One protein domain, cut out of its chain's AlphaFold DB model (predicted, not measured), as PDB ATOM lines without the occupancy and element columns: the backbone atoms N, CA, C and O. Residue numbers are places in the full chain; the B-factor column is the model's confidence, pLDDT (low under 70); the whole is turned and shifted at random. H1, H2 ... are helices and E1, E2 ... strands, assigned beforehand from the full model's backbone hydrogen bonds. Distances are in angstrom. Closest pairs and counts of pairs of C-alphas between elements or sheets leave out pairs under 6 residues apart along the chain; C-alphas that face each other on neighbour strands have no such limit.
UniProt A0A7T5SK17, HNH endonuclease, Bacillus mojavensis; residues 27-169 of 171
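AT A GLANCE: This is residues 27 to 169 of the 171 residues of the protein "HNH endonuclease" of Bacillus mojavensis (UniProt A0A7T5SK17). Two small lobes make a flat body: in the larger, the sheet E4 E6 E5 is crossed on one face by the long helix H3, with H4 packed on H3; in the smaller, the sheet E1 E2 E3 has H2 grazing it. H5 lies between the lobes, and H6 leads away as an arm, with residues 162 to 169 sticking out. The 143 printed residues hold six named helices and six named strands, in the order H1 E1 E2 H2 E3 E4 H3 H4 E5 E6 H5 H6; both sheets are antiparallel and the class is mixed. The whole is compact, with a radius of gyration of the C-alphas of 16.0 A, and spans 47 by 37 by 17 A.

HOW THE PARTS SIT: E4, residues 85 to 87, and E5, residues 126 to 130, are the edge strands of one sheet, with E6, residues 136 to 141, as inner strand. N 86 and O 137 are 3.0 A apart across E4 and E6; N 129 and O 138 are 2.8 A apart across the hairpin E5 and E6. H3, residues 95 to 110, is on this sheet, making two layers, helix on one face of a sheet, at a height over the sheet of 8.1 A. It runs across the strands, at 67 degrees to E5 on the local plane, over E6, E5 and, only just, with 3 C-alphas, E4. H4, residues 114 to 123, touches residues 103 to 107 of H3, about perpendicular at 73 degrees; the closest C-alphas, of Ala 107 and Thr 114, are 5.2 A apart. E4, H3, H4 and E5 form a split strand-helix-strand unit, two strands running the same way with E6 between them, its crossover right-handed. H4, H5, residues 142 to 147, and H6, residues 153 to 167, each only graze this sheet. H2, residues 55 to 63, is close to H5 but not clearly touching: the closest C-alphas, of Val 57 and Ile 144, are 6.4 A apart. H2 only grazes the other sheet, of E1, residues 39 to 41, E2, residues 49 to 52, and E3, residues 69 to 72. N 40 and O 51 are 2.9 A apart across the hairpin E1 and E2; N 50 and O 69 are 2.8 A apart across E2 and E3. H1, residues 27 to 33, is on neither sheet. Every O i to N i+4 pair is within hydrogen-bond range in H3, H4, H5 and H6, but 2 of 3 in H1 and 4 of 5 in H2.

IN THESE COORDINATES: H1 begins at C-alpha 27, (109.486, 67.101, 79.446). H3 is 22.0 A long from C-alpha 95 at (98.790, 75.309, 98.335), H6 20.9 A, ending at C-alpha 167, (88.088, 65.535, 77.710), E6 16.2 A and H4 14.2 A.

THE WHOLE: The C-alphas of Glu 63 and Phe 169, the two farthest apart, are 51.5 A apart. The printed part has no cut; the link E3 to E4 is long, with 12 residues. Residues 168 to 169 have pLDDT under 70.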
ATOM      1  N   TYR A  27     108.090  66.840  79.099       96.69
ATOM      2  CA  TYR A  27     109.486  67.101  79.446       96.69
ATOM      3  C   TYR A  27     109.887  68.546  79.134       96.69
ATOM      4  O   TYR A  27     110.487  69.203  79.975       96.69
ATOM      5  N   GLU A  28     109.485  69.074  77.980       98.06
ATOM      6  CA  GLU A  28     109.799  70.435  77.534       98.06
ATOM      7  C   GLU A  28     109.218  71.487  78.481       98.06
ATOM      8  O   GLU A  28     109.885  72.472  78.799       98.06
ATOM      9  N   GLU A  29     108.000  71.267  78.981       98.00
ATOM     10  CA  GLU A  29     107.363  72.160  79.952       98.00
ATOM     11  C   GLU A  29     108.124  72.197  81.281       98.00
ATOM     12  O   GLU A  29     108.309  73.274  81.851       98.00
ATOM     13  N   ARG A  30     108.600  71.039  81.760       98.25
ATOM     14  CA  ARG A  30     109.453  70.961  82.955       98.25
ATOM     15  C   ARG A  30     110.812  71.599  82.700       98.25
ATOM     16  O   ARG A  30     111.247  72.443  83.482       98.25
ATOM     17  N   LEU A  31     111.447  71.260  81.578       98.50
ATOM     18  CA  LEU A  31     112.752  71.776  81.173       98.50
ATOM     19  C   LEU A  31     112.740  73.301  81.090       98.50
ATOM     20  O   LEU A  31     113.677  73.939  81.572       98.50
ATOM     21  N   ALA A  32     111.662  73.893  80.568       98.44
ATOM     22  CA  ALA A  32     111.482  75.339  80.483       98.44
ATOM     23  C   ALA A  32     111.539  76.048  81.848       98.44
ATOM     24  O   ALA A  32     111.918  77.216  81.896       98.44
ATOM     25  N   GLN A  33     111.221  75.353  82.947       98.25
ATOM     26  CA  GLN A  33     111.306  75.902  84.305       98.25
ATOM     27  C   GLN A  33     112.663  75.680  84.978       98.25
ATOM     28  O   GLN A  33     112.920  76.270  86.026       98.25
ATOM     29  N   THR A  34     113.539  74.850  84.411       98.25
ATOM     30  CA  THR A  34     114.858  74.579  85.005       98.25
ATOM     31  C   THR A  34     115.807  75.777  84.857       98.25
ATOM     32  O   THR A  34     115.664  76.553  83.906       98.25
ATOM     33  N   PRO A  35     116.815  75.931  85.737       98.19
ATOM     34  CA  PRO A  35     117.764  77.041  85.670       98.19
ATOM     35  C   PRO A  35     118.472  77.203  84.312       98.19
ATOM     36  O   PRO A  35     118.968  76.240  83.723       98.19
ATOM     37  N   VAL A  36     118.562  78.453  83.847       97.94
ATOM     38  CA  VAL A  36     119.312  78.871  82.639       97.94
ATOM     39  C   VAL A  36     120.507  79.772  82.948       97.94
ATOM     40  O   VAL A  36     121.298  80.073  82.062       97.94
ATOM     41  N   ASN A  37     120.604  80.256  84.184       97.25
ATOM     42  CA  ASN A  37     121.581  81.240  84.640       97.25
ATOM     43  C   ASN A  37     121.813  81.092  86.154       97.25
ATOM     44  O   ASN A  37     121.166  80.267  86.799       97.25
ATOM     45  N   ASN A  38     122.708  81.917  86.714       97.31
ATOM     46  CA  ASN A  38     123.091  81.929  88.136       97.31
ATOM     47  C   ASN A  38     123.751  80.627  88.617       97.31
ATOM     48  O   ASN A  38     123.631  80.237  89.783       97.31
ATOM     49  N   GLY A  39     124.413  79.925  87.704       97.88
ATOM     50  CA  GLY A  39     125.004  78.625  87.948       97.88
ATOM     51  C   GLY A  39     125.373  77.916  86.659       97.88
ATOM     52  O   GLY A  39     125.232  78.451  85.558       97.88
ATOM     53  N   LYS A  40     125.834  76.678  86.812       98.44
ATOM     54  CA  LYS A  40     126.289  75.831  85.713       98.44
ATOM     55  C   LYS A  40     125.741  74.419  85.847       98.44
ATOM     56  O   LYS A  40     125.682  73.863  86.943       98.44
ATOM     57  N   TRP A  41     125.385  73.837  84.710       98.75
ATOM     58  CA  TRP A  41     125.102  72.412  84.605       98.75
ATOM     59  C   TRP A  41     126.415  71.645  84.471       98.75
ATOM     60  O   TRP A  41     127.336  72.086  83.785       98.75
ATOM     61  N   THR A  42     126.509  70.512  85.155       98.56
ATOM     62  CA  THR A  42     127.661  69.599  85.056       98.56
ATOM     63  C   THR A  42     127.649  68.787  83.761       98.56
ATOM     64  O   THR A  42     128.702  68.344  83.309       98.56
ATOM     65  N   GLY A  43     126.477  68.635  83.145       98.56
ATOM     66  CA  GLY A  43     126.275  68.004  81.848       98.56
ATOM     67  C   GLY A  43     125.045  68.581  81.151       98.56
ATOM     68  O   GLY A  43     124.872  69.798  81.082       98.56
ATOM     69  N   GLU A  44     124.182  67.708  80.631       98.44
ATOM     70  CA  GLU A  44     122.949  68.118  79.958       98.44
ATOM     71  C   GLU A  44     121.979  68.821  80.924       98.44
ATOM     72  O   GLU A  44     121.744  68.371  82.051       98.44
ATOM     73  N   ARG A  45     121.418  69.956  80.490       98.62
ATOM     74  CA  ARG A  45     120.441  70.718  81.277       98.62
ATOM     75  C   ARG A  45     119.185  69.878  81.500       98.62
ATOM     76  O   ARG A  45     118.596  69.402  80.540       98.62
ATOM     77  N   GLY A  46     118.759  69.759  82.757       98.00
ATOM     78  CA  GLY A  46     117.592  68.959  83.150       98.00
ATOM     79  C   GLY A  46     117.883  67.477  83.415       98.00
ATOM     80  O   GLY A  46     117.030  66.812  84.000       98.00
ATOM     81  N   GLU A  47     119.081  66.991  83.074       98.50
ATOM     82  CA  GLU A  47     119.505  65.586  83.240       98.50
ATOM     83  C   GLU A  47     120.857  65.449  83.958       98.50
ATOM     84  O   GLU A  47     121.527  64.418  83.889       98.50
ATOM     85  N   SER A  48     121.310  66.511  84.620       98.69
ATOM     86  CA  SER A  48     122.575  66.523  85.351       98.69
ATOM     87  C   SER A  48     122.477  67.379  86.611       98.69
ATOM     88  O   SER A  48     121.423  67.921  86.941       98.69
ATOM     89  N   THR A  49     123.575  67.502  87.348       98.75
ATOM     90  CA  THR A  49     123.638  68.361  88.529       98.75
ATOM     91  C   THR A  49     123.738  69.828  88.120       98.75
ATOM     92  O   THR A  49     124.614  70.187  87.322       98.75
ATOM     93  N   PHE A  50     122.903  70.683  88.710       98.75
ATOM     94  CA  PHE A  50     123.032  72.136  88.635       98.75
ATOM     95  C   PHE A  50     123.758  72.680  89.871       98.75
ATOM     96  O   PHE A  50     123.310  72.486  91.003       98.75
ATOM     97  N   ILE A  51     124.865  73.388  89.650       98.56
ATOM     98  CA  ILE A  51     125.681  74.040  90.684       98.56
ATOM     99  C   ILE A  51     125.350  75.533  90.673       98.56
ATOM    100  O   ILE A  51     125.616  76.212  89.680       98.56
ATOM    101  N   HIS A  52     124.776  76.047  91.763       98.44
ATOM    102  CA  HIS A  52     124.340  77.442  91.862       98.44
ATOM    103  C   HIS A  52     125.476  78.354  92.370       98.44
ATOM    104  O   HIS A  52     126.261  77.988  93.235       98.44
ATOM    105  N   GLU A  53     125.535  79.599  91.902       98.06
ATOM    106  CA  GLU A  53     126.550  80.594  92.307       98.06
ATOM    107  C   GLU A  53     126.242  81.302  93.642       98.06
ATOM    108  O   GLU A  53     126.907  82.266  94.004       98.06
ATOM    109  N   ASN A  54     125.198  80.896  94.372       97.88
ATOM    110  CA  ASN A  54     124.754  81.626  95.559       97.88
ATOM    111  C   ASN A  54     125.359  81.002  96.815       97.88
ATOM    112  O   ASN A  54     125.031  79.867  97.147       97.88
ATOM    113  N   ASP A  55     126.153  81.773  97.556       97.31
ATOM    114  CA  ASP A  55     126.872  81.276  98.734       97.31
ATOM    115  C   ASP A  55     125.955  80.631  99.780       97.31
ATOM    116  O   ASP A  55     126.259  79.556 100.281       97.31
ATOM    117  N   LYS A  56     124.770  81.203 100.034       97.00
ATOM    118  CA  LYS A  56     123.813  80.642 101.008       97.00
ATOM    119  C   LYS A  56     123.212  79.315 100.552       97.00
ATOM    120  O   LYS A  56     122.845  78.491 101.384       97.00
ATOM    121  N   VAL A  57     123.048  79.124  99.243       97.88
ATOM    122  CA  VAL A  57     122.656  77.822  98.685       97.88
ATOM    123  C   VAL A  57     123.791  76.826  98.898       97.88
ATOM    124  O   VAL A  57     123.549  75.728  99.390       97.88
ATOM    125  N   ASN A  58     125.022  77.230  98.594       96.56
ATOM    126  CA  ASN A  58     126.192  76.364  98.682       96.56
ATOM    127  C   ASN A  58     126.500  75.947 100.128       96.56
ATOM    128  O   ASN A  58     126.790  74.780 100.359       96.56
ATOM    129  N   GLU A  59     126.338  76.839 101.108       97.62
ATOM    130  CA  GLU A  59     126.439  76.516 102.539       97.62
ATOM    131  C   GLU A  59     125.506  75.356 102.930       97.62
ATOM    132  O   GLU A  59     125.949  74.387 103.545       97.62
ATOM    133  N   ILE A  60     124.238  75.402 102.502       97.94
ATOM    134  CA  ILE A  60     123.254  74.338 102.770       97.94
ATOM    135  C   ILE A  60     123.659  73.026 102.089       97.94
ATOM    136  O   ILE A  60     123.502  71.951 102.666       97.94
ATOM    137  N   LEU A  61     124.157  73.092 100.852       98.00
ATOM    138  CA  LEU A  61     124.532  71.900 100.089       98.00
ATOM    139  C   LEU A  61     125.799  71.228 100.645       98.00
ATOM    140  O   LEU A  61     125.863  69.998 100.699       98.00
ATOM    141  N   ILE A  62     126.752  72.009 101.165       97.38
ATOM    142  CA  ILE A  62     127.951  71.501 101.849       97.38
ATOM    143  C   ILE A  62     127.573  70.669 103.081       97.38
ATOM    144  O   ILE A  62     128.148  69.597 103.285       97.38
ATOM    145  N   GLU A  63     126.582  71.101 103.875       96.62
ATOM    146  CA  GLU A  63     126.103  70.342 105.046       96.62
ATOM    147  C   GLU A  63     125.645  68.923 104.676       96.62
ATOM    148  O   GLU A  63     125.801  67.986 105.462       96.62
ATOM    149  N   VAL A  64     125.115  68.756 103.463       97.00
ATOM    150  CA  VAL A  64     124.623  67.475 102.934       97.00
ATOM    151  C   VAL A  64     125.593  66.838 101.932       97.00
ATOM    152  O   VAL A  64     125.234  65.876 101.255       97.00
ATOM    153  N   LYS A  65     126.842  67.327 101.877       97.62
ATOM    154  CA  LYS A  65     127.936  66.828 101.024       97.62
ATOM    155  C   LYS A  65     127.571  66.786  99.535       97.62
ATOM    156  O   LYS A  65     127.878  65.817  98.840       97.62
ATOM    157  N   LYS A  66     126.895  67.830  99.061       97.69
ATOM    158  CA  LYS A  66     126.536  68.040  97.658       97.69
ATOM    159  C   LYS A  66     127.162  69.343  97.162       97.69
ATOM    160  O   LYS A  66     127.195  70.327  97.890       97.69
ATOM    161  N   ASP A  67     127.578  69.352  95.901       96.38
ATOM    162  CA  ASP A  67     128.052  70.569  95.222       96.38
ATOM    163  C   ASP A  67     126.922  71.284  94.455       96.38
ATOM    164  O   ASP A  67     127.065  72.427  94.032       96.38
ATOM    165  N   GLY A  68     125.786  70.611  94.259       98.31
ATOM    166  CA  GLY A  68     124.640  71.089  93.492       98.31
ATOM    167  C   GLY A  68     123.409  70.208  93.702       98.31
ATOM    168  O   GLY A  68     123.444  69.260  94.490       98.31
ATOM    169  N   ILE A  69     122.323  70.515  92.992       98.69
ATOM    170  CA  ILE A  69     121.101  69.698  92.982       98.69
ATOM    171  C   ILE A  69     121.049  68.883  91.700       98.69
ATOM    172  O   ILE A  69     121.202  69.426  90.605       98.69
ATOM    173  N   ASP A  70     120.813  67.586  91.852       98.56
ATOM    174  CA  ASP A  70     120.649  66.662  90.739       98.56
ATOM    175  C   ASP A  70     119.273  66.852  90.106       98.56
ATOM    176  O   ASP A  70     118.264  66.934  90.807       98.56
ATOM    177  N   TYR A  71     119.234  66.912  88.777       98.50
ATOM    178  CA  TYR A  71     117.998  66.830  88.015       98.50
ATOM    179  C   TYR A  71     117.984  65.552  87.187       98.50
ATOM    180  O   TYR A  71     118.997  65.155  86.614       98.50
ATOM    181  N   SER A  72     116.805  64.950  87.082       97.25
ATOM    182  CA  SER A  72     116.498  63.980  86.035       97.25
ATOM    183  C   SER A  72     115.089  64.232  85.535       97.25
ATOM    184  O   SER A  72     114.201  64.579  86.319       97.25
ATOM    185  N   ASN A  73     114.864  64.067  84.235       97.12
ATOM    186  CA  ASN A  73     113.590  64.361  83.591       97.12
ATOM    187  C   ASN A  73     113.120  65.807  83.860       97.12
ATOM    188  O   ASN A  73     111.919  66.066  83.991       97.12
ATOM    189  N   ALA A  74     114.077  66.736  83.984       98.00
ATOM    190  CA  ALA A  74     113.883  68.133  84.367       98.00
ATOM    191  C   ALA A  74     113.194  68.351  85.734       98.00
ATOM    192  O   ALA A  74     112.617  69.413  85.977       98.00
ATOM    193  N   ILE A  75     113.286  67.378  86.646       97.75
ATOM    194  CA  ILE A  75     112.772  67.452  88.021       97.75
ATOM    195  C   ILE A  75     113.959  67.464  88.997       97.75
ATOM    196  O   ILE A  75     114.799  66.562  88.911       97.75
ATOM    197  N   PRO A  76     114.056  68.448  89.912       98.25
ATOM    198  CA  PRO A  76     115.114  68.484  90.913       98.25
ATOM    199  C   PRO A  76     114.890  67.453  92.020       98.25
ATOM    200  O   PRO A  76     113.767  67.257  92.486       98.25
ATOM    201  N   ASP A  77     115.978  66.878  92.515       97.94
ATOM    202  CA  ASP A  77     115.986  66.084  93.739       97.94
ATOM    203  C   ASP A  77     116.355  66.948  94.954       97.94
ATOM    204  O   ASP A  77     117.526  67.253  95.201       97.94
ATOM    205  N   PHE A  78     115.353  67.341  95.742       98.31
ATOM    206  CA  PHE A  78     115.567  68.045  97.011       98.31
ATOM    207  C   PHE A  78     115.646  67.113  98.223       98.31
ATOM    208  O   PHE A  78     115.853  67.596  99.343       98.31
ATOM    209  N   SER A  79     115.544  65.794  98.036       97.25
ATOM    210  CA  SER A  79     115.562  64.840  99.144       97.25
ATOM    211  C   SER A  79     116.796  64.962 100.052       97.25
ATOM    212  O   SER A  79     116.611  64.867 101.270       97.25
ATOM    213  N   PRO A  80     118.021  65.288  99.567       97.94
ATOM    214  CA  PRO A  80     119.181  65.434 100.449       97.94
ATOM    215  C   PRO A  80     119.052  66.584 101.453       97.94
ATOM    216  O   PRO A  80     119.614  66.508 102.542       97.94
ATOM    217  N   VAL A  81     118.317  67.648 101.106       98.12
ATOM    218  CA  VAL A  81     118.123  68.829 101.968       98.12
ATOM    219  C   VAL A  81     116.795  68.810 102.726       98.12
ATOM    220  O   VAL A  81     116.529  69.719 103.522       98.12
ATOM    221  N   SER A  82     115.960  67.796 102.495       98.00
ATOM    222  CA  SER A  82     114.662  67.653 103.144       98.00
ATOM    223  C   SER A  82     114.806  67.441 104.653       98.00
ATOM    224  O   SER A  82     115.671  66.711 105.137       98.00
ATOM    225  N   LYS A  83     113.943  68.109 105.419       97.88
ATOM    226  CA  LYS A  83     113.836  68.005 106.881       97.88
ATOM    227  C   LYS A  83     112.628  67.178 107.320       97.88
ATOM    228  O   LYS A  83     112.448  66.976 108.514       97.88
ATOM    229  N   GLY A  84     111.806  66.718 106.380       96.94
ATOM    230  CA  GLY A  84     110.611  65.921 106.642       96.94
ATOM    231  C   GLY A  84     109.895  65.584 105.341       96.94
ATOM    232  O   GLY A  84     109.960  66.351 104.379       96.94
ATOM    233  N   LYS A  85     109.222  64.438 105.298       98.19
ATOM    234  CA  LYS A  85     108.481  63.984 104.123       98.19
ATOM    235  C   LYS A  85     107.195  63.318 104.573       98.19
ATOM    236  O   LYS A  85     107.255  62.441 105.417       98.19
ATOM    237  N   VAL A  86     106.079  63.719 103.976       98.38
ATOM    238  CA  VAL A  86     104.753  63.149 104.242       98.38
ATOM    239  C   VAL A  86     104.014  62.929 102.927       98.38
ATOM    240  O   VAL A  86     104.334  63.556 101.916       98.38
ATOM    241  N   GLU A  87     103.005  62.065 102.935       97.94
ATOM    242  CA  GLU A  87     102.105  61.857 101.799       97.94
ATOM    243  C   GLU A  87     100.719  62.406 102.137       97.94
ATOM    244  O   GLU A  87     100.089  61.953 103.089       97.94
ATOM    245  N   ILE A  88     100.221  63.370 101.361       96.88
ATOM    246  CA  ILE A  88      98.870  63.909 101.537       96.88
ATOM    247  C   ILE A  88      97.896  63.244 100.565       96.88
ATOM    248  O   ILE A  88      98.182  63.070  99.383       96.88
ATOM    249  N   GLU A  89      96.695  62.923 101.038       93.44
ATOM    250  CA  GLU A  89      95.607  62.515 100.150       93.44
ATOM    251  C   GLU A  89      94.945  63.735  99.505       93.44
ATOM    252  O   GLU A  89      94.618  64.716 100.186       93.44
ATOM    253  N   GLY A  90      94.720  63.672  98.190       93.00
ATOM    254  CA  GLY A  90      94.052  64.729  97.430       93.00
ATOM    255  C   GLY A  90      94.797  66.061  97.500       93.00
ATOM    256  O   GLY A  90      94.262  67.039  98.042       93.00
ATOM    257  N   MET A  91      96.039  66.085  97.000       97.38
ATOM    258  CA  MET A  91      96.734  67.334  96.688       97.38
ATOM    259  C   MET A  91      95.872  68.154  95.725       97.38
ATOM    260  O   MET A  91      95.262  67.612  94.809       97.38
ATOM    261  N   SER A  92      95.804  69.460  95.957       96.62
ATOM    262  CA  SER A  92      95.004  70.382  95.147       96.62
ATOM    263  C   SER A  92      95.840  71.554  94.647       96.62
ATOM    264  O   SER A  92      96.966  71.762  95.105       96.62
ATOM    265  N   THR A  93      95.273  72.371  93.764       97.06
ATOM    266  CA  THR A  93      95.882  73.648  93.367       97.06
ATOM    267  C   THR A  93      95.934  74.680  94.510       97.06
ATOM    268  O   THR A  93      96.746  75.608  94.466       97.06
ATOM    269  N   ASP A  94      95.162  74.489  95.591       97.75
ATOM    270  CA  ASP A  94      95.261  75.278  96.826       97.75
ATOM    271  C   ASP A  94      96.438  74.817  97.705       97.75
ATOM    272  O   ASP A  94      96.340  73.912  98.545       97.75
ATOM    273  N   ARG A  95      97.564  75.518  97.550       97.12
ATOM    274  CA  ARG A  95      98.790  75.309  98.335       97.12
ATOM    275  C   ARG A  95      98.579  75.431  99.841       97.12
ATOM    276  O   ARG A  95      99.192  74.687 100.603       97.12
ATOM    277  N   ASN A  96      97.719  76.340 100.303       97.75
ATOM    278  CA  ASN A  96      97.504  76.525 101.741       97.75
ATOM    279  C   ASN A  96      96.828  75.299 102.356       97.75
ATOM    280  O   ASN A  96      97.190  74.883 103.462       97.75
ATOM    281  N   ARG A  97      95.882  74.695 101.627       97.88
ATOM    282  CA  ARG A  97      95.239  73.443 102.031       97.88
ATOM    283  C   ARG A  97      96.241  72.293 102.077       97.88
ATOM    284  O   ARG A  97      96.261  71.567 103.071       97.88
ATOM    285  N   ASN A  98      97.095  72.165 101.062       98.56
ATOM    286  CA  ASN A  98      98.154  71.149 101.036       98.56
ATOM    287  C   ASN A  98      99.114  71.320 102.226       98.56
ATOM    288  O   ASN A  98      99.395  70.364 102.943       98.56
ATOM    289  N   PHE A  99      99.560  72.553 102.489       98.44
ATOM    290  CA  PHE A  99     100.480  72.872 103.585       98.44
ATOM    291  C   PHE A  99      99.878  72.551 104.952       98.44
ATOM    292  O   PHE A  99     100.591  72.070 105.826       98.44
ATOM    293  N   LYS A 100      98.581  72.817 105.147       98.25
ATOM    294  CA  LYS A 100      97.889  72.489 106.397       98.25
ATOM    295  C   LYS A 100      97.880  70.977 106.640       98.25
ATOM    296  O   LYS A 100      98.268  70.561 107.724       98.25
ATOM    297  N   LYS A 101      97.517  70.182 105.626       98.38
ATOM    298  CA  LYS A 101      97.542  68.712 105.708       98.38
ATOM    299  C   LYS A 101      98.950  68.189 106.005       98.38
ATOM    300  O   LYS A 101      99.123  67.327 106.856       98.38
ATOM    301  N   ALA A 102      99.962  68.741 105.338       98.62
ATOM    302  CA  ALA A 102     101.343  68.329 105.550       98.62
ATOM    303  C   ALA A 102     101.858  68.701 106.956       98.62
ATOM    304  O   ALA A 102     102.524  67.893 107.598       98.62
ATOM    305  N   ASP A 103     101.505  69.890 107.466       98.69
ATOM    306  CA  ASP A 103     101.813  70.295 108.845       98.69
ATOM    307  C   ASP A 103     101.122  69.372 109.877       98.69
ATOM    308  O   ASP A 103     101.691  69.128 110.938       98.69
ATOM    309  N   GLU A 104      99.909  68.875 109.599       98.62
ATOM    310  CA  GLU A 104      99.172  67.928 110.458       98.62
ATOM    311  C   GLU A 104      99.836  66.546 110.494       98.62
ATOM    312  O   GLU A 104     100.121  66.046 111.580       98.62
ATOM    313  N   LEU A 105     100.155  65.973 109.330       98.69
ATOM    314  CA  LEU A 105     100.796  64.657 109.239       98.69
ATOM    315  C   LEU A 105     102.200  64.651 109.848       98.69
ATOM    316  O   LEU A 105     102.542  63.755 110.614       98.69
ATOM    317  N   LEU A 106     103.007  65.681 109.577       98.56
ATOM    318  CA  LEU A 106     104.353  65.753 110.146       98.56
ATOM    319  C   LEU A 106     104.306  65.935 111.670       98.56
ATOM    320  O   LEU A 106     105.183  65.456 112.383       98.56
ATOM    321  N   ALA A 107     103.285  66.630 112.179       98.69
ATOM    322  CA  ALA A 107     103.084  66.784 113.614       98.69
ATOM    323  C   ALA A 107     102.778  65.440 114.286       98.69
ATOM    324  O   ALA A 107     103.338  65.160 115.346       98.69
ATOM    325  N   GLU A 108     101.957  64.599 113.650       98.50
ATOM    326  CA  GLU A 108     101.699  63.228 114.094       98.50
ATOM    327  C   GLU A 108     102.984  62.387 114.096       98.50
ATOM    328  O   GLU A 108     103.326  61.806 115.125       98.50
ATOM    329  N   GLU A 109     103.753  62.401 112.999       98.19
ATOM    330  CA  GLU A 109     105.025  61.667 112.896       98.19
ATOM    331  C   GLU A 109     106.045  62.083 113.964       98.19
ATOM    332  O   GLU A 109     106.804  61.256 114.474       98.19
ATOM    333  N   TRP A 110     106.085  63.371 114.303       97.94
ATOM    334  CA  TRP A 110     107.019  63.918 115.288       97.94
ATOM    335  C   TRP A 110     106.493  63.873 116.726       97.94
ATOM    336  O   TRP A 110     107.250  64.177 117.649       97.94
ATOM    337  N   GLY A 111     105.223  63.520 116.940       98.38
ATOM    338  CA  GLY A 111     104.589  63.551 118.259       98.38
ATOM    339  C   GLY A 111     104.491  64.962 118.855       98.38
ATOM    340  O   GLY A 111     104.621  65.131 120.068       98.38
ATOM    341  N   VAL A 112     104.297  65.982 118.014       98.50
ATOM    342  CA  VAL A 112     104.178  67.400 118.407       98.50
ATOM    343  C   VAL A 112     102.863  67.992 117.901       98.50
ATOM    344  O   VAL A 112     102.074  67.337 117.230       98.50
ATOM    345  N   THR A 113     102.593  69.260 118.204       98.56
ATOM    346  CA  THR A 113     101.415  69.949 117.665       98.56
ATOM    347  C   THR A 113     101.670  70.523 116.267       98.56
ATOM    348  O   THR A 113     102.761  70.997 115.943       98.56
ATOM    349  N   THR A 114     100.617  70.636 115.451       98.44
ATOM    350  CA  THR A 114     100.657  71.334 114.146       98.44
ATOM    351  C   THR A 114     101.194  72.768 114.267       98.44
ATOM    352  O   THR A 114     101.868  73.288 113.375       98.44
ATOM    353  N   LYS A 115     100.921  73.438 115.397       98.38
ATOM    354  CA  LYS A 115     101.424  74.791 115.678       98.38
ATOM    355  C   LYS A 115     102.945  74.804 115.847       98.38
ATOM    356  O   LYS A 115     103.583  75.757 115.395       98.38
ATOM    357  N   GLU A 116     103.514  73.780 116.477       98.62
ATOM    358  CA  GLU A 116     104.962  73.623 116.630       98.62
ATOM    359  C   GLU A 116     105.637  73.347 115.292       98.62
ATOM    360  O   GLU A 116     106.614  74.031 114.986       98.62
ATOM    361  N   VAL A 117     105.068  72.486 114.441       98.69
ATOM    362  CA  VAL A 117     105.564  72.284 113.067       98.69
ATOM    363  C   VAL A 117     105.553  73.599 112.292       98.69
ATOM    364  O   VAL A 117     106.588  74.043 111.791       98.69
ATOM    365  N   LYS A 118     104.422  74.314 112.263       98.31
ATOM    366  CA  LYS A 118     104.321  75.607 111.567       98.31
ATOM    367  C   LYS A 118     105.321  76.641 112.096       98.31
ATOM    368  O   LYS A 118     105.867  77.429 111.318       98.31
ATOM    369  N   LYS A 119     105.562  76.665 113.412       98.56
ATOM    370  CA  LYS A 119     106.576  77.525 114.040       98.56
ATOM    371  C   LYS A 119     107.982  77.113 113.600       98.56
ATOM    372  O   LYS A 119     108.734  77.984 113.164       98.56
ATOM    373  N   PHE A 120     108.299  75.821 113.641       98.44
ATOM    374  CA  PHE A 120     109.569  75.259 113.189       98.44
ATOM    375  C   PHE A 120     109.859  75.638 111.732       98.44
ATOM    376  O   PHE A 120     110.931  76.178 111.456       98.44
ATOM    377  N   ARG A 121     108.889  75.478 110.817       98.38
ATOM    378  CA  ARG A 121     109.057  75.867 109.405       98.38
ATOM    379  C   ARG A 121     109.405  77.343 109.251       98.38
ATOM    380  O   ARG A 121     110.350  77.686 108.549       98.38
ATOM    381  N   LYS A 122     108.677  78.229 109.940       98.12
ATOM    382  CA  LYS A 122     108.918  79.680 109.876       98.12
ATOM    383  C   LYS A 122     110.282  80.070 110.441       98.12
ATOM    384  O   LYS A 122     110.990  80.854 109.817       98.12
ATOM    385  N   GLN A 123     110.647  79.533 111.606       98.31
ATOM    386  CA  GLN A 123     111.913  79.851 112.273       98.31
ATOM    387  C   GLN A 123     113.123  79.375 111.462       98.31
ATOM    388  O   GLN A 123     114.116  80.092 111.380       98.31
ATOM    389  N   ASN A 124     113.004  78.221 110.803       97.88
ATOM    390  CA  ASN A 124     114.073  77.623 110.003       97.88
ATOM    391  C   ASN A 124     113.982  77.961 108.505       97.88
ATOM    392  O   ASN A 124     114.740  77.419 107.709       97.88
ATOM    393  N   LYS A 125     113.072  78.866 108.107       98.38
ATOM    394  CA  LYS A 125     112.872  79.303 106.712       98.38
ATOM    395  C   LYS A 125     112.671  78.124 105.747       98.38
ATOM    396  O   LYS A 125     113.307  78.051 104.694       98.38
ATOM    397  N   LEU A 126     111.780  77.213 106.126       98.69
ATOM    398  CA  LEU A 126     111.411  76.029 105.356       98.69
ATOM    399  C   LEU A 126     110.057  76.226 104.662       98.69
ATOM    400  O   LEU A 126     109.161  76.902 105.179       98.69
ATOM    401  N   THR A 127     109.884  75.567 103.523       98.69
ATOM    402  CA  THR A 127     108.629  75.483 102.776       98.69
ATOM    403  C   THR A 127     108.302  74.030 102.483       98.69
ATOM    404  O   THR A 127     109.196  73.197 102.382       98.69
ATOM    405  N   TRP A 128     107.016  73.735 102.328       98.75
ATOM    406  CA  TRP A 128     106.634  72.484 101.699       98.75
ATOM    407  C   TRP A 128     106.840  72.611 100.187       98.75
ATOM    408  O   TRP A 128     106.479  73.635  99.601       98.75
ATOM    409  N   HIS A 129     107.457  71.593  99.604       98.44
ATOM    410  CA  HIS A 129     107.573  71.350  98.177       98.44
ATOM    411  C   HIS A 129     106.600  70.224  97.823       98.44
ATOM    412  O   HIS A 129     106.742  69.102  98.312       98.44
ATOM    413  N   GLU A 130     105.582  70.543  97.030       98.19
ATOM    414  CA  GLU A 130     104.670  69.564  96.445       98.19
ATOM    415  C   GLU A 130     105.377  68.800  95.315       98.19
ATOM    416  O   GLU A 130     105.760  69.419  94.321       98.19
ATOM    417  N   LEU A 131     105.541  67.478  95.424       97.19
ATOM    418  CA  LEU A 131     106.241  66.668  94.415       97.19
ATOM    419  C   LEU A 131     105.330  66.313  93.231       97.19
ATOM    420  O   LEU A 131     104.109  66.246  93.358       97.19
ATOM    421  N   ASN A 132     105.931  66.050  92.066       96.25
ATOM    422  CA  ASN A 132     105.211  65.781  90.812       96.25
ATOM    423  C   ASN A 132     104.359  64.496  90.817       96.25
ATOM    424  O   ASN A 132     103.570  64.292  89.902       96.25
ATOM    425  N   ASP A 133     104.476  63.644  91.836       94.75
ATOM    426  CA  ASP A 133     103.581  62.495  92.034       94.75
ATOM    427  C   ASP A 133     102.178  62.894  92.543       94.75
ATOM    428  O   ASP A 133     101.328  62.027  92.745       94.75
ATOM    429  N   MET A 134     101.938  64.196  92.756       95.62
ATOM    430  CA  MET A 134     100.686  64.780  93.256       95.62
ATOM    431  C   MET A 134     100.266  64.262  94.639       95.62
ATOM    432  O   MET A 134      99.091  64.336  95.007       95.62
ATOM    433  N   ARG A 135     101.211  63.735  95.426       95.88
ATOM    434  CA  ARG A 135     100.916  63.133  96.733       95.88
ATOM    435  C   ARG A 135     101.971  63.452  97.780       95.88
ATOM    436  O   ARG A 135     101.628  63.818  98.903       95.88
ATOM    437  N   SER A 136     103.242  63.328  97.425       97.31
ATOM    438  CA  SER A 136     104.348  63.541  98.345       97.31
ATOM    439  C   SER A 136     104.597  65.031  98.584       97.31
ATOM    440  O   SER A 136     104.528  65.864  97.679       97.31
ATOM    441  N   MET A 137     104.939  65.355  99.826       98.31
ATOM    442  CA  MET A 137     105.308  66.686 100.289       98.31
ATOM    443  C   MET A 137     106.667  66.597 100.972       98.31
ATOM    444  O   MET A 137     106.831  65.808 101.903       98.31
ATOM    445  N   GLU A 138     107.628  67.418 100.562       98.50
ATOM    446  CA  GLU A 138     108.939  67.494 101.216       98.50
ATOM    447  C   GLU A 138     109.148  68.854 101.874       98.50
ATOM    448  O   GLU A 138     108.916  69.904 101.275       98.50
ATOM    449  N   LEU A 139     109.574  68.844 103.133       98.75
ATOM    450  CA  LEU A 139     109.859  70.049 103.891       98.75
ATOM    451  C   LEU A 139     111.302  70.477 103.637       98.75
ATOM    452  O   LEU A 139     112.229  69.926 104.227       98.75
ATOM    453  N   VAL A 140     111.504  71.479 102.792       98.75
ATOM    454  CA  VAL A 140     112.830  71.868 102.287       98.75
ATOM    455  C   VAL A 140     113.149  73.332 102.607       98.75
ATOM    456  O   VAL A 140     112.235  74.128 102.845       98.75
ATOM    457  N   PRO A 141     114.428  73.749 102.606       98.75
ATOM    458  CA  PRO A 141     114.783  75.159 102.729       98.75
ATOM    459  C   PRO A 141     114.156  76.001 101.612       98.75
ATOM    460  O   PRO A 141     114.322  75.709 100.427       98.75
ATOM    461  N   SER A 142     113.485  77.098 101.969       98.62
ATOM    462  CA  SER A 142     112.782  77.952 100.999       98.62
ATOM    463  C   SER A 142     113.716  78.556  99.949       98.62
ATOM    464  O   SER A 142     113.307  78.803  98.814       98.62
ATOM    465  N   ILE A 143     114.983  78.795 100.306       98.44
ATOM    466  CA  ILE A 143     115.982  79.286  99.352       98.44
ATOM    467  C   ILE A 143     116.333  78.229  98.299       98.44
ATOM    468  O   ILE A 143     116.443  78.582  97.133       98.44
ATOM    469  N   ILE A 144     116.418  76.946  98.668       98.50
ATOM    470  CA  ILE A 144     116.638  75.862  97.702       98.50
ATOM    471  C   ILE A 144     115.428  75.782  96.767       98.50
ATOM    472  O   ILE A 144     115.567  75.964  95.562       98.50
ATOM    473  N   ASN A 145     114.220  75.667  97.324       98.00
ATOM    474  CA  ASN A 145     113.000  75.563  96.521       98.00
ATOM    475  C   ASN A 145     112.799  76.742  95.547       98.00
ATOM    476  O   ASN A 145     112.227  76.575  94.480       98.00
ATOM    477  N   SER A 146     113.252  77.949  95.900       97.75
ATOM    478  CA  SER A 146     113.098  79.130  95.034       97.75
ATOM    479  C   SER A 146     114.208  79.316  93.999       97.75
ATOM    480  O   SER A 146     113.976  79.978  92.990       97.75
ATOM    481  N   LYS A 147     115.415  78.794  94.240       98.06
ATOM    482  CA  LYS A 147     116.582  79.011  93.367       98.06
ATOM    483  C   LYS A 147     116.778  77.923  92.321       98.06
ATOM    484  O   LYS A 147     117.319  78.193  91.254       98.06
ATOM    485  N   PHE A 148     116.296  76.723  92.597       98.25
ATOM    486  CA  PHE A 148     116.328  75.608  91.666       98.25
ATOM    487  C   PHE A 148     114.982  75.533  90.956       98.25
ATOM    488  O   PHE A 148     114.080  74.876  91.450       98.25
ATOM    489  N   GLY A 149     114.813  76.256  89.846       97.75
ATOM    490  CA  GLY A 149     113.538  76.316  89.118       97.75
ATOM    491  C   GLY A 149     113.023  74.934  88.685       97.75
ATOM    492  O   GLY A 149     113.818  74.052  88.345       97.75
ATOM    493  N   HIS A 150     111.701  74.739  88.760       97.75
ATOM    494  CA  HIS A 150     111.022  73.465  88.499       97.75
ATOM    495  C   HIS A 150     109.498  73.632  88.368       97.75
ATOM    496  O   HIS A 150     108.927  74.638  88.795       97.75
ATOM    497  N   LEU A 151     108.835  72.604  87.828       97.12
ATOM    498  CA  LEU A 151     107.406  72.355  88.048       97.12
ATOM    499  C   LEU A 151     107.248  71.344  89.183       97.12
ATOM    500  O   LEU A 151     107.933  70.327  89.173       97.12
ATOM    501  N   GLY A 152     106.335  71.610  90.118       95.88
ATOM    502  CA  GLY A 152     105.992  70.694  91.214       95.88
ATOM    503  C   GLY A 152     104.580  70.113  91.081       95.88
ATOM    504  O   GLY A 152     103.864  70.384  90.115       95.88
ATOM    505  N   GLY A 153     104.141  69.374  92.095       96.75
ATOM    506  CA  GLY A 153     102.862  68.658  92.141       96.75
ATOM    507  C   GLY A 153     101.635  69.522  91.888       96.75
ATOM    508  O   GLY A 153     100.738  69.113  91.165       96.75
ATOM    509  N   VAL A 154     101.616  70.763  92.380       97.12
ATOM    510  CA  VAL A 154     100.509  71.706  92.118       97.12
ATOM    511  C   VAL A 154     100.333  71.984  90.621       97.12
ATOM    512  O   VAL A 154      99.207  72.120  90.147       97.12
ATOM    513  N   SER A 155     101.433  72.051  89.866       96.69
ATOM    514  CA  SER A 155     101.387  72.224  88.413       96.69
ATOM    515  C   SER A 155     100.880  70.964  87.711       96.69
ATOM    516  O   SER A 155     100.154  71.080  86.727       96.69
ATOM    517  N   GLU A 156     101.224  69.779  88.220       97.00
ATOM    518  CA  GLU A 156     100.703  68.504  87.712       97.00
ATOM    519  C   GLU A 156      99.194  68.381  87.963       97.00
ATOM    520  O   GLU A 156      98.455  68.093  87.023       97.00
ATOM    521  N   VAL A 157      98.721  68.707  89.174       96.44
ATOM    522  CA  VAL A 157      97.287  68.700  89.521       96.44
ATOM    523  C   VAL A 157      96.503  69.636  88.607       96.44
ATOM    524  O   VAL A 157      95.524  69.216  88.000       96.44
ATOM    525  N   GLY A 158      96.956  70.882  88.429       96.88
ATOM    526  CA  GLY A 158      96.261  71.831  87.553       96.88
ATOM    527  C   GLY A 158      96.202  71.373  86.089       96.88
ATOM    528  O   GLY A 158      95.220  71.624  85.391       96.88
ATOM    529  N   LYS A 159      97.228  70.656  85.611       95.50
ATOM    530  CA  LYS A 159      97.222  70.049  84.271       95.50
ATOM    531  C   LYS A 159      96.284  68.850  84.183       95.50
ATOM    532  O   LYS A 159      95.628  68.689  83.156       95.50
ATOM    533  N   ALA A 160      96.222  68.025  85.223       93.50
ATOM    534  CA  ALA A 160      95.286  66.912  85.309       93.50
ATOM    535  C   ALA A 160      93.833  67.415  85.276       93.50
ATOM    536  O   ALA A 160      93.053  66.958  84.445       93.50
ATOM    537  N   GLU A 161      93.507  68.412  86.104       93.75
ATOM    538  CA  GLU A 161      92.190  69.062  86.154       93.75
ATOM    539  C   GLU A 161      91.805  69.643  84.787       93.75
ATOM    540  O   GLU A 161      90.704  69.400  84.297       93.75
ATOM    541  N   LYS A 162      92.732  70.342  84.120       92.44
ATOM    542  CA  LYS A 162      92.495  70.890  82.781       92.44
ATOM    543  C   LYS A 162      92.218  69.800  81.737       92.44
ATOM    544  O   LYS A 162      91.279  69.945  80.963       92.44
ATOM    545  N   LYS A 163      93.000  68.714  81.725       88.88
ATOM    546  CA  LYS A 163      92.810  67.590  80.789       88.88
ATOM    547  C   LYS A 163      91.466  66.889  80.989       88.88
ATOM    548  O   LYS A 163      90.854  66.488  80.008       88.88
ATOM    549  N   LEU A 164      91.022  66.741  82.239       88.00
ATOM    550  CA  LEU A 164      89.706  66.178  82.549       88.00
ATOM    551  C   LEU A 164      88.590  67.066  81.999       88.00
ATOM    552  O   LEU A 164      87.720  66.567  81.299       88.00
ATOM    553  N   LEU A 165      88.672  68.380  82.237       86.31
ATOM    554  CA  LEU A 165      87.696  69.332  81.709       86.31
ATOM    555  C   LEU A 165      87.668  69.335  80.177       86.31
ATOM    556  O   LEU A 165      86.593  69.325  79.601       86.31
ATOM    557  N   GLU A 166      88.825  69.329  79.511       84.50
ATOM    558  CA  GLU A 166      88.899  69.297  78.042       84.50
ATOM    559  C   GLU A 166      88.356  67.978  77.464       84.50
ATOM    560  O   GLU A 166      87.660  68.002  76.455       84.50
ATOM    561  N   GLY A 167      88.600  66.844  78.128       70.62
ATOM    562  CA  GLY A 167      88.088  65.535  77.710       70.62
ATOM    563  C   GLY A 167      86.582  65.336  77.915       70.62
ATOM    564  O   GLY A 167      86.001  64.467  77.272       70.62
ATOM    565  N   GLU A 168      85.936  66.131  78.771       60.97
ATOM    566  CA  GLU A 168      84.477  66.103  78.973       60.97
ATOM    567  C   GLU A 168      83.690  66.794  77.841       60.97
ATOM    568  O   GLU A 168      82.485  66.578  77.730       60.97
ATOM    569  N   PHE A 169      84.339  67.591  76.979       54.94
ATOM    570  CA  PHE A 169      83.682  68.272  75.849       54.94
ATOM    571  C   PHE A 169      83.735  67.496  74.523       54.94
ATOM    572  O   PHE A 169      83.032  67.868  73.584       54.94
TER     573      PHE A 169